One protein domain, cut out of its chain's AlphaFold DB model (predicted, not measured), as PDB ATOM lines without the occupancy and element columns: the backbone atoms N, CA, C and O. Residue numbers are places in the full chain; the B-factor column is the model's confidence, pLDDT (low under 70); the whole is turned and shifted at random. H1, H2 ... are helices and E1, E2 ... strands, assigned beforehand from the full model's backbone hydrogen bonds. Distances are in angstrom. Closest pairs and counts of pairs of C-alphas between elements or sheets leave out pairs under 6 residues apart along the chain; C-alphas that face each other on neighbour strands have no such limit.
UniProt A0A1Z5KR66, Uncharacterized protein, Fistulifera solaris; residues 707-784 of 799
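AT A GLANCE: This is residues 707 to 784 of the 799 residues of an uncharacterized protein of Fistulifera solaris (UniProt A0A1Z5KR66). A small ribbon of two strands, E1 and E2, has the longest helix, H3, packed over one face, and H4 packs on H3 on the side away from the ribbon. H1 leads straight into E1 and also packs on H3, nearly square to it, while H2 sits off the far end of E1; between E2 and H3 a long loop swings out, with residues 743 to 748 sticking out free, then folds back beside E2. The printed part has 78 residues with four named helices and two named strands in the order H1 E1 H2 E2 H3 H4; the sheet, E1 - E2, is antiparallel, and the class is mostly helix. The whole is compact, with a radius of gyration of the C-alphas of 12.8 A and spans of 37 by 31 by 18 A.

HOW THE PARTS SIT: E1, residues 718 to 720, and E2, residues 736 to 739, are antiparallel neighbours, with 150 degrees between their directions. N 719 and O 738 are 2.7 A apart and N 738 and O 719 are 3.0 A apart, both within hydrogen-bond range. Residues 736 to 737 of E2 also pair, antiparallel, with residues 753 to 754. H3, residues 760 to 770, is near E2; its closest C-alphas to E1 are those of Val 766 and Ala 718, 7.0 A apart. H1, residues 712 to 717, touches H3, about perpendicular at 83 degrees, the closest C-alphas being those of Leu 715 and Lys 769, 6.0 A apart. H4, residues 773 to 781, touches H3 at a steep tilt of 44 degrees, opposite ways, and the two form a helical hairpin; their closest C-alphas, those of Thr 768 and Thr 776, are 4.9 A apart. H2, residues 722 to 727, touches no helix; its closest C-alphas to E2 are those of Asp 724 and Arg 736, 6.9 A apart. H4 is apart from H1, H2, E1 and E2. In H1, H2, H3 and H4 every O i to N i+4 pair is within hydrogen-bond range.

IN THESE COORDINATES: E2 measures 10.4 A from first to last C-alpha, from (153.103, 301.805, 205.273) at Arg 736, and E1 6.8 A. H3 measures 15.1 A and H4 12.6 A, ending at (150.923, 327.569, 198.089), C-alpha 781. H1 measures 8.7 A, beginning at (145.650, 314.385, 191.543), C-alpha 712, and H2 8.8 A.

THE WHOLE: The two C-alphas farthest apart, those of Asp 746 and Arg 781, are 37.7 A apart. The printed part has no cut. The link from E2 to H3, residues 740 to 759, is long. The mean pLDDT of the printed part is 82.8; residues 707 to 709, 744 to 748, 772 to 776, 779 and 783 to 784 are under 70.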
ATOM      1  N   ASN A 707     156.903 319.673 188.063       60.34
ATOM      2  CA  ASN A 707     157.433 318.639 188.945       60.34
ATOM      3  C   ASN A 707     157.166 318.891 190.440       60.34
ATOM      4  O   ASN A 707     157.294 317.966 191.243       60.34
ATOM      5  N   LEU A 708     156.818 320.114 190.859       61.84
ATOM      6  CA  LEU A 708     156.610 320.447 192.275       61.84
ATOM      7  C   LEU A 708     155.165 320.259 192.732       61.84
ATOM      8  O   LEU A 708     154.938 319.883 193.880       61.84
ATOM      9  N   CYS A 709     154.182 320.455 191.857       67.19
ATOM     10  CA  CYS A 709     152.788 320.207 192.211       67.19
ATOM     11  C   CYS A 709     152.527 318.699 192.277       67.19
ATOM     12  O   CYS A 709     152.813 317.971 191.330       67.19
ATOM     13  N   VAL A 710     151.995 318.213 193.402       75.94
ATOM     14  CA  VAL A 710     151.488 316.838 193.479       75.94
ATOM     15  C   VAL A 710     150.225 316.759 192.629       75.94
ATOM     16  O   VAL A 710     149.237 317.442 192.905       75.94
ATOM     17  N   SER A 711     150.274 315.955 191.574       80.81
ATOM     18  CA  SER A 711     149.134 315.730 190.695       80.81
ATOM     19  C   SER A 711     148.036 314.946 191.418       80.81
ATOM     20  O   SER A 711     148.290 314.143 192.317       80.81
ATOM     21  N   GLU A 712     146.784 315.150 191.008       78.12
ATOM     22  CA  GLU A 712     145.650 314.385 191.543       78.12
ATOM     23  C   GLU A 712     145.824 312.876 191.303       78.12
ATOM     24  O   GLU A 712     145.478 312.062 192.156       78.12
ATOM     25  N   TYR A 713     146.466 312.514 190.190       85.62
ATOM     26  CA  TYR A 713     146.847 311.141 189.884       85.62
ATOM     27  C   TYR A 713     147.803 310.548 190.931       85.62
ATOM     28  O   TYR A 713     147.545 309.459 191.437       85.62
ATOM     29  N   GLU A 714     148.863 311.265 191.316       88.44
ATOM     30  CA  GLU A 714     149.798 310.808 192.357       88.44
ATOM     31  C   GLU A 714     149.111 310.641 193.720       88.44
ATOM     32  O   GLU A 714     149.407 309.692 194.450       88.44
ATOM     33  N   LEU A 715     148.161 311.521 194.061       86.44
ATOM     34  CA  LEU A 715     147.357 311.369 195.279       86.44
ATOM     35  C   LEU A 715     146.504 310.099 195.229       86.44
ATOM     36  O   LEU A 715     146.391 309.400 196.236       86.44
ATOM     37  N   VAL A 716     145.898 309.782 194.083       87.00
ATOM     38  CA  VAL A 716     145.107 308.553 193.912       87.00
ATOM     39  C   VAL A 716     146.002 307.314 193.959       87.00
ATOM     40  O   VAL A 716     145.636 306.346 194.620       87.00
ATOM     41  N   ALA A 717     147.187 307.375 193.351       90.00
ATOM     42  CA  ALA A 717     148.147 306.275 193.285       90.00
ATOM     43  C   ALA A 717     148.720 305.856 194.652       90.00
ATOM     44  O   ALA A 717     149.190 304.731 194.792       90.00
ATOM     45  N   ALA A 718     148.709 306.739 195.656       93.06
ATOM     46  CA  ALA A 718     149.235 306.446 196.990       93.06
ATOM     47  C   ALA A 718     148.224 305.681 197.865       93.06
ATOM     48  O   ALA A 718     147.332 306.275 198.468       93.06
ATOM     49  N   HIS A 719     148.366 304.370 198.002       93.75
ATOM     50  CA  HIS A 719     147.530 303.525 198.858       93.75
ATOM     51  C   HIS A 719     148.078 303.417 200.280       93.75
ATOM     52  O   HIS A 719     149.288 303.453 200.507       93.75
ATOM     53  N   VAL A 720     147.168 303.259 201.242       95.69
ATOM     54  CA  VAL A 720     147.465 303.151 202.677       95.69
ATOM     55  C   VAL A 720     147.213 301.722 203.128       95.69
ATOM     56  O   VAL A 720     146.193 301.145 202.759       95.69
ATOM     57  N   ASN A 721     148.114 301.159 203.928       95.62
ATOM     58  CA  ASN A 721     147.900 299.844 204.519       95.62
ATOM     59  C   ASN A 721     146.754 299.912 205.550       95.62
ATOM     60  O   ASN A 721     146.808 300.722 206.479       95.62
ATOM     61  N   GLU A 722     145.710 299.094 205.379       95.69
ATOM     62  CA  GLU A 722     144.512 299.147 206.232       95.69
ATOM     63  C   GLU A 722     144.801 298.763 207.688       95.69
ATOM     64  O   GLU A 722     144.266 299.415 208.588       95.69
ATOM     65  N   ASP A 723     145.713 297.814 207.926       95.25
ATOM     66  CA  ASP A 723     146.114 297.423 209.282       95.25
ATOM     67  C   ASP A 723     146.720 298.625 210.017       95.25
ATOM     68  O   ASP A 723     146.356 298.939 211.150       95.25
ATOM     69  N   ASP A 724     147.624 299.361 209.362       95.38
ATOM     70  CA  ASP A 724     148.291 300.503 209.993       95.38
ATOM     71  C   ASP A 724     147.296 301.630 210.315       95.38
ATOM     72  O   ASP A 724     147.421 302.294 211.347       95.38
ATOM     73  N   ARG A 725     146.273 301.811 209.467       90.44
ATOM     74  CA  ARG A 725     145.176 302.761 209.701       90.44
ATOM     75  C   ARG A 725     144.324 302.364 210.910       90.44
ATOM     76  O   ARG A 725     143.844 303.247 211.624       90.44
ATOM     77  N   GLU A 726     144.139 301.069 211.149       90.75
ATOM     78  CA  GLU A 726     143.413 300.552 212.310       90.75
ATOM     79  C   GLU A 726     144.231 300.686 213.606       90.75
ATOM     80  O   GLU A 726     143.713 301.195 214.607       90.75
ATOM     81  N   PHE A 727     145.509 300.286 213.582       92.19
ATOM     82  CA  PHE A 727     146.374 300.224 214.768       92.19
ATOM     83  C   PHE A 727     146.999 301.566 215.169       92.19
ATOM     84  O   PHE A 727     147.218 301.806 216.358       92.19
ATOM     85  N   TYR A 728     147.275 302.457 214.214       86.50
ATOM     86  CA  TYR A 728     147.954 303.736 214.451       86.50
ATOM     87  C   TYR A 728     147.097 304.920 214.002       86.50
ATOM     88  O   TYR A 728     147.546 305.761 213.218       86.50
ATOM     89  N   LYS A 729     145.857 304.996 214.495       81.25
ATOM     90  CA  LYS A 729     144.936 306.102 214.188       81.25
ATOM     91  C   LYS A 729     145.633 307.453 214.374       81.25
ATOM     92  O   LYS A 729     146.364 307.655 215.343       81.25
ATOM     93  N   ASP A 730     145.444 308.341 213.404       75.88
ATOM     94  CA  ASP A 730     145.998 309.702 213.341       75.88
ATOM     95  C   ASP A 730     147.512 309.846 213.190       75.88
ATOM     96  O   ASP A 730     148.011 310.966 213.056       75.88
ATOM     97  N   ASN A 731     148.258 308.745 213.168       83.31
ATOM     98  CA  ASN A 731     149.712 308.777 213.125       83.31
ATOM     99  C   ASN A 731     150.227 308.245 211.786       83.31
ATOM    100  O   ASN A 731     150.974 307.272 211.719       83.31
ATOM    101  N   HIS A 732     149.842 308.925 210.702       88.12
ATOM    102  CA  HIS A 732     150.162 308.533 209.325       88.12
ATOM    103  C   HIS A 732     151.672 308.376 209.058       88.12
ATOM    104  O   HIS A 732     152.084 307.612 208.185       88.12
ATOM    105  N   ARG A 733     152.528 309.019 209.860       88.75
ATOM    106  CA  ARG A 733     153.990 308.843 209.814       88.75
ATOM    107  C   ARG A 733     154.480 307.466 210.288       88.75
ATOM    108  O   ARG A 733     155.642 307.138 210.069       88.75
ATOM    109  N   LEU A 734     153.628 306.662 210.924       90.69
ATOM    110  CA  LEU A 734     153.915 305.276 211.310       90.69
ATOM    111  C   LEU A 734     153.385 304.253 210.294       90.69
ATOM    112  O   LEU A 734     153.671 303.067 210.432       90.69
ATOM    113  N   TRP A 735     152.630 304.689 209.281       96.50
ATOM    114  CA  TRP A 735     151.978 303.791 208.328       96.50
ATOM    115  C   TRP A 735     152.910 303.369 207.191       96.50
ATOM    116  O   TRP A 735     153.939 304.000 206.906       96.50
ATOM    117  N   ARG A 736     152.520 302.289 206.519       97.31
ATOM    118  CA  ARG A 736     153.103 301.805 205.273       97.31
ATOM    119  C   ARG A 736     152.235 302.197 204.083       97.31
ATOM    120  O   ARG A 736     151.006 302.210 204.152       97.31
ATOM    121  N   TYR A 737     152.914 302.469 202.976       96.75
ATOM    122  CA  TYR A 737     152.338 303.014 201.756       96.75
ATOM    123  C   TYR A 737     152.739 302.196 200.541       96.75
ATOM    124  O   TYR A 737     153.834 301.634 200.491       96.75
ATOM    125  N   ARG A 738     151.853 302.158 199.553       95.19
ATOM    126  CA  ARG A 738     152.089 301.577 198.231       95.19
ATOM    127  C   ARG A 738     151.783 302.658 197.195       95.19
ATOM    128  O   ARG A 738     150.825 303.395 197.378       95.19
ATOM    129  N   PHE A 739     152.599 302.785 196.155       94.44
ATOM    130  CA  PHE A 739     152.381 303.759 195.083       94.44
ATOM    131  C   PHE A 739     152.196 303.001 193.777       94.44
ATOM    132  O   PHE A 739     153.026 302.159 193.450       94.44
ATOM    133  N   ASP A 740     151.103 303.277 193.072       91.06
ATOM    134  CA  ASP A 740     150.833 302.669 191.772       91.06
ATOM    135  C   ASP A 740     151.487 303.487 190.655       91.06
ATOM    136  O   ASP A 740     151.074 304.606 190.343       91.06
ATOM    137  N   ASP A 741     152.470 302.899 189.983       84.88
ATOM    138  CA  ASP A 741     153.265 303.577 188.950       84.88
ATOM    139  C   ASP A 741     152.494 303.800 187.628       84.88
ATOM    140  O   ASP A 741     153.056 304.239 186.627       84.88
ATOM    141  N   GLY A 742     151.200 303.456 187.571       80.62
ATOM    142  CA  GLY A 742     150.378 303.535 186.353       80.62
ATOM    143  C   GLY A 742     150.745 302.545 185.251       80.62
ATOM    144  O   GLY A 742     150.141 302.561 184.176       80.62
ATOM    145  N   GLY A 743     151.714 301.666 185.510       79.31
ATOM    146  CA  GLY A 743     152.116 300.597 184.609       79.31
ATOM    147  C   GLY A 743     151.006 299.561 184.465       79.31
ATOM    148  O   GLY A 743     150.775 298.750 185.355       79.31
ATOM    149  N   LYS A 744     150.316 299.572 183.321       62.69
ATOM    150  CA  LYS A 744     149.423 298.482 182.911       62.69
ATOM    151  C   LYS A 744     150.254 297.220 182.669       62.69
ATOM    152  O   LYS A 744     150.812 297.069 181.585       62.69
ATOM    153  N   GLY A 745     150.309 296.310 183.630       61.44
ATOM    154  CA  GLY A 745     150.826 294.969 183.376       61.44
ATOM    155  C   GLY A 745     151.160 294.192 184.639       61.44
ATOM    156  O   GLY A 745     152.070 294.587 185.351       61.44
ATOM    157  N   ASP A 746     150.423 293.094 184.830       57.06
ATOM    158  CA  ASP A 746     150.660 291.935 185.703       57.06
ATOM    159  C   ASP A 746     151.029 292.176 187.170       57.06
ATOM    160  O   ASP A 746     152.135 292.606 187.461       57.06
ATOM    161  N   GLU A 747     150.085 291.801 188.053       64.25
ATOM    162  CA  GLU A 747     150.131 291.187 189.408       64.25
ATOM    163  C   GLU A 747     151.382 291.286 190.320       64.25
ATOM    164  O   GLU A 747     151.439 290.643 191.368       64.25
ATOM    165  N   CYS A 748     152.378 292.110 190.020       62.94
ATOM    166  CA  CYS A 748     153.478 292.412 190.914       62.94
ATOM    167  C   CYS A 748     152.985 293.423 191.942       62.94
ATOM    168  O   CYS A 748     153.095 294.635 191.773       62.94
ATOM    169  N   GLU A 749     152.422 292.895 193.026       80.94
ATOM    170  CA  GLU A 749     152.100 293.658 194.219       80.94
ATOM    171  C   GLU A 749     153.318 294.463 194.689       80.94
ATOM    172  O   GLU A 749     154.260 293.923 195.275       80.94
ATOM    173  N   ALA A 750     153.299 295.773 194.443       85.69
ATOM    174  CA  ALA A 750     154.339 296.665 194.925       85.69
ATOM    175  C   ALA A 750     154.496 296.516 196.458       85.69
ATOM    176  O   ALA A 750     153.500 296.394 197.190       85.69
ATOM    177  N   PRO A 751     155.732 296.487 196.984       93.88
ATOM    178  CA  PRO A 751     155.960 296.285 198.407       93.88
ATOM    179  C   PRO A 751     155.418 297.467 199.219       93.88
ATOM    180  O   PRO A 751     155.512 298.620 198.808       93.88
ATOM    181  N   TRP A 752     154.884 297.182 200.406       96.19
ATOM    182  CA  TRP A 752     154.484 298.203 201.374       96.19
ATOM    183  C   TRP A 752     155.725 298.872 201.984       96.19
ATOM    184  O   TRP A 752     156.520 298.216 202.662       96.19
ATOM    185  N   ILE A 753     155.893 300.177 201.769       97.00
ATOM    186  CA  ILE A 753     157.055 300.952 202.223       97.00
ATOM    187  C   ILE A 753     156.652 301.793 203.443       97.00
ATOM    188  O   ILE A 753     155.717 302.587 203.344       97.00
ATOM    189  N   PRO A 754     157.324 301.666 204.602       96.00
ATOM    190  CA  PRO A 754     157.022 302.510 205.757       96.00
ATOM    191  C   PRO A 754     157.397 303.974 205.484       96.00
ATOM    192  O   PRO A 754     158.405 304.233 204.823       96.00
ATOM    193  N   PHE A 755     156.639 304.925 206.041       93.69
ATOM    194  CA  PHE A 755     156.789 306.371 205.793       93.69
ATOM    195  C   PHE A 755     158.240 306.882 205.828       93.69
ATOM    196  O   PHE A 755     158.678 307.607 204.939       93.69
ATOM    197  N   TYR A 756     159.023 306.476 206.832       92.44
ATOM    198  CA  TYR A 756     160.405 306.938 207.010       92.44
ATOM    199  C   TYR A 756     161.370 306.472 205.902       92.44
ATOM    200  O   TYR A 756     162.464 307.022 205.787       92.44
ATOM    201  N   ARG A 757     160.983 305.473 205.092       95.56
ATOM    202  CA  ARG A 757     161.738 304.990 203.920       95.56
ATOM    203  C   ARG A 757     161.229 305.545 202.591       95.56
ATOM    204  O   ARG A 757     161.822 305.241 201.560       95.56
ATOM    205  N   LEU A 758     160.138 306.308 202.598       93.38
ATOM    206  CA  LEU A 758     159.637 306.952 201.391       93.38
ATOM    207  C   LEU A 758     160.643 307.984 200.874       93.38
ATOM    208  O   LEU A 758     161.337 308.638 201.654       93.38
ATOM    209  N   SER A 759     160.698 308.147 199.553       92.19
ATOM    210  CA  SER A 759     161.392 309.288 198.946       92.19
ATOM    211  C   SER A 759     160.736 310.608 199.365       92.19
ATOM    212  O   SER A 759     159.560 310.629 199.721       92.19
ATOM    213  N   GLU A 760     161.454 311.729 199.282       84.38
ATOM    214  CA  GLU A 760     160.894 313.047 199.630       84.38
ATOM    215  C   GLU A 760     159.636 313.388 198.808       84.38
ATOM    216  O   GLU A 760     158.657 313.887 199.357       84.38
ATOM    217  N   ARG A 761     159.589 313.008 197.518       89.31
ATOM    218  CA  ARG A 761     158.380 313.153 196.683       89.31
ATOM    219  C   ARG A 761     157.218 312.310 197.210       89.31
ATOM    220  O   ARG A 761     156.102 312.805 197.308       89.31
ATOM    221  N   GLN A 762     157.466 311.056 197.586       92.25
ATOM    222  CA  GLN A 762     156.444 310.170 198.154       92.25
ATOM    223  C   GLN A 762     155.965 310.632 199.535       92.25
ATOM    224  O   GLN A 762     154.769 310.563 199.808       92.25
ATOM    225  N   LYS A 763     156.864 311.141 200.388       88.56
ATOM    226  CA  LYS A 763     156.488 311.775 201.659       88.56
ATOM    227  C   LYS A 763     155.589 312.977 201.409       88.56
ATOM    228  O   LYS A 763     154.532 313.048 202.021       88.56
ATOM    229  N   LEU A 764     155.943 313.845 200.457       83.25
ATOM    230  CA  LEU A 764     155.112 314.984 200.071       83.25
ATOM    231  C   LEU A 764     153.728 314.529 199.579       83.25
ATOM    232  O   LEU A 764     152.729 315.105 199.996       83.25
ATOM    233  N   ILE A 765     153.638 313.479 198.753       88.06
ATOM    234  CA  ILE A 765     152.351 312.912 198.305       88.06
ATOM    235  C   ILE A 765     151.519 312.439 199.506       88.06
ATOM    236  O   ILE A 765     150.340 312.775 199.613       88.06
ATOM    237  N   VAL A 766     152.128 311.695 200.433       88.31
ATOM    238  CA  VAL A 766     151.457 311.178 201.634       88.31
ATOM    239  C   VAL A 766     151.009 312.301 202.559       88.31
ATOM    240  O   VAL A 766     149.861 312.300 202.994       88.31
ATOM    241  N   GLU A 767     151.870 313.276 202.836       83.00
ATOM    242  CA  GLU A 767     151.542 314.428 203.679       83.00
ATOM    243  C   GLU A 767     150.484 315.320 203.018       83.00
ATOM    244  O   GLU A 767     149.603 315.835 203.699       83.00
ATOM    245  N   THR A 768     150.484 315.433 201.687       77.25
ATOM    246  CA  THR A 768     149.433 316.140 200.939       77.25
ATOM    247  C   THR A 768     148.094 315.396 201.011       77.25
ATOM    248  O   THR A 768     147.049 316.044 201.099       77.25
ATOM    249  N   LYS A 769     148.115 314.052 200.984       84.56
ATOM    250  CA  LYS A 769     146.925 313.185 200.998       84.56
ATOM    251  C   LYS A 769     146.307 313.012 202.388       84.56
ATOM    252  O   LYS A 769     145.086 313.039 202.515       84.56
ATOM    253  N   LEU A 770     147.137 312.766 203.398       81.44
ATOM    254  CA  LEU A 770     146.728 312.330 204.739       81.44
ATOM    255  C   LEU A 770     147.097 313.311 205.845       81.44
ATOM    256  O   LEU A 770     146.650 313.144 206.980       81.44
ATOM    257  N   GLY A 771     147.939 314.296 205.541       71.62
ATOM    258  CA  GLY A 771     148.236 315.353 206.484       71.62
ATOM    259  C   GLY A 771     146.998 316.208 206.776       71.62
ATOM    260  O   GLY A 771     145.983 316.134 206.074       71.62
ATOM    261  N   PRO A 772     147.086 317.056 207.808       66.12
ATOM    262  CA  PRO A 772     146.108 318.106 208.067       66.12
ATOM    263  C   PRO A 772     145.759 318.860 206.783       66.12
ATOM    264  O   PRO A 772     146.649 319.279 206.044       66.12
ATOM    265  N   LYS A 773     144.473 319.081 206.495       66.88
ATOM    266  CA  LYS A 773     144.045 319.711 205.223       66.88
ATOM    267  C   LYS A 773     144.625 321.109 205.014       66.88
ATOM    268  O   LYS A 773     144.826 321.559 203.891       66.88
ATOM    269  N   ILE A 774     144.887 321.804 206.104       63.03
ATOM    270  CA  ILE A 774     145.590 323.081 206.136       63.03
ATOM    271  C   ILE A 774     147.052 322.941 205.688       63.03
ATOM    272  O   ILE A 774     147.505 323.778 204.916       63.03
ATOM    273  N   ASN A 775     147.743 321.845 206.012       69.62
ATOM    274  CA  ASN A 775     149.056 321.544 205.436       69.62
ATOM    275  C   ASN A 775     148.937 321.347 203.928       69.62
ATOM    276  O   ASN A 775     149.744 321.897 203.196       69.62
ATOM    277  N   THR A 776     147.899 320.662 203.436       67.94
ATOM    278  CA  THR A 776     147.639 320.563 201.989       67.94
ATOM    279  C   THR A 776     147.487 321.946 201.349       67.94
ATOM    280  O   THR A 776     148.049 322.194 200.288       67.94
ATOM    281  N   ILE A 777     146.756 322.870 201.986       70.56
ATOM    282  CA  ILE A 777     146.589 324.250 201.498       70.56
ATOM    283  C   ILE A 777     147.932 324.995 201.475       70.56
ATOM    284  O   ILE A 777     148.270 325.621 200.468       70.56
ATOM    285  N   LEU A 778     148.697 324.912 202.566       76.44
ATOM    286  CA  LEU A 778     149.996 325.569 202.702       76.44
ATOM    287  C   LEU A 778     151.023 324.999 201.723       76.44
ATOM    288  O   LEU A 778     151.665 325.767 201.022       76.44
ATOM    289  N   LEU A 779     151.114 323.675 201.595       69.44
ATOM    290  CA  LEU A 779     151.983 322.983 200.641       69.44
ATOM    291  C   LEU A 779     151.582 323.286 199.197       69.44
ATOM    292  O   LEU A 779     152.433 323.451 198.338       69.44
ATOM    293  N   LYS A 780     150.295 323.449 198.890       70.94
ATOM    294  CA  LYS A 780     149.882 323.896 197.551       70.94
ATOM    295  C   LYS A 780     150.361 325.314 197.240       70.94
ATOM    296  O   LYS A 780     150.676 325.608 196.089       70.94
ATOM    297  N   ARG A 781     150.418 326.196 198.244       73.06
ATOM    298  CA  ARG A 781     150.923 327.569 198.089       73.06
ATOM    299  C   ARG A 781     152.453 327.630 198.069       73.06
ATOM    300  O   ARG A 781     152.997 328.380 197.257       73.06
ATOM    301  N   TRP A 782     153.104 326.846 198.925       76.62
ATOM    302  CA  TRP A 782     154.550 326.705 199.080       76.62
ATOM    303  C   TRP A 782     154.940 325.214 199.005       76.62
ATOM    304  O   TRP A 782     155.171 324.587 200.038       76.62
ATOM    305  N   PRO A 783     155.061 324.631 197.793       68.44
ATOM    306  CA  PRO A 783     155.310 323.188 197.598       68.44
ATOM    307  C   PRO A 783     156.579 322.638 198.244       68.44
ATOM    308  O   PRO A 783     156.714 321.430 198.408       68.44
ATOM    309  N   ARG A 784     157.514 323.521 198.601       69.81
ATOM    310  CA  ARG A 784     158.793 323.181 199.233       69.81
ATOM    311  C   ARG A 784     158.816 323.483 200.729       69.81
ATOM    312  O   ARG A 784     159.871 323.383 201.349       69.81
TER     313      ARG A 784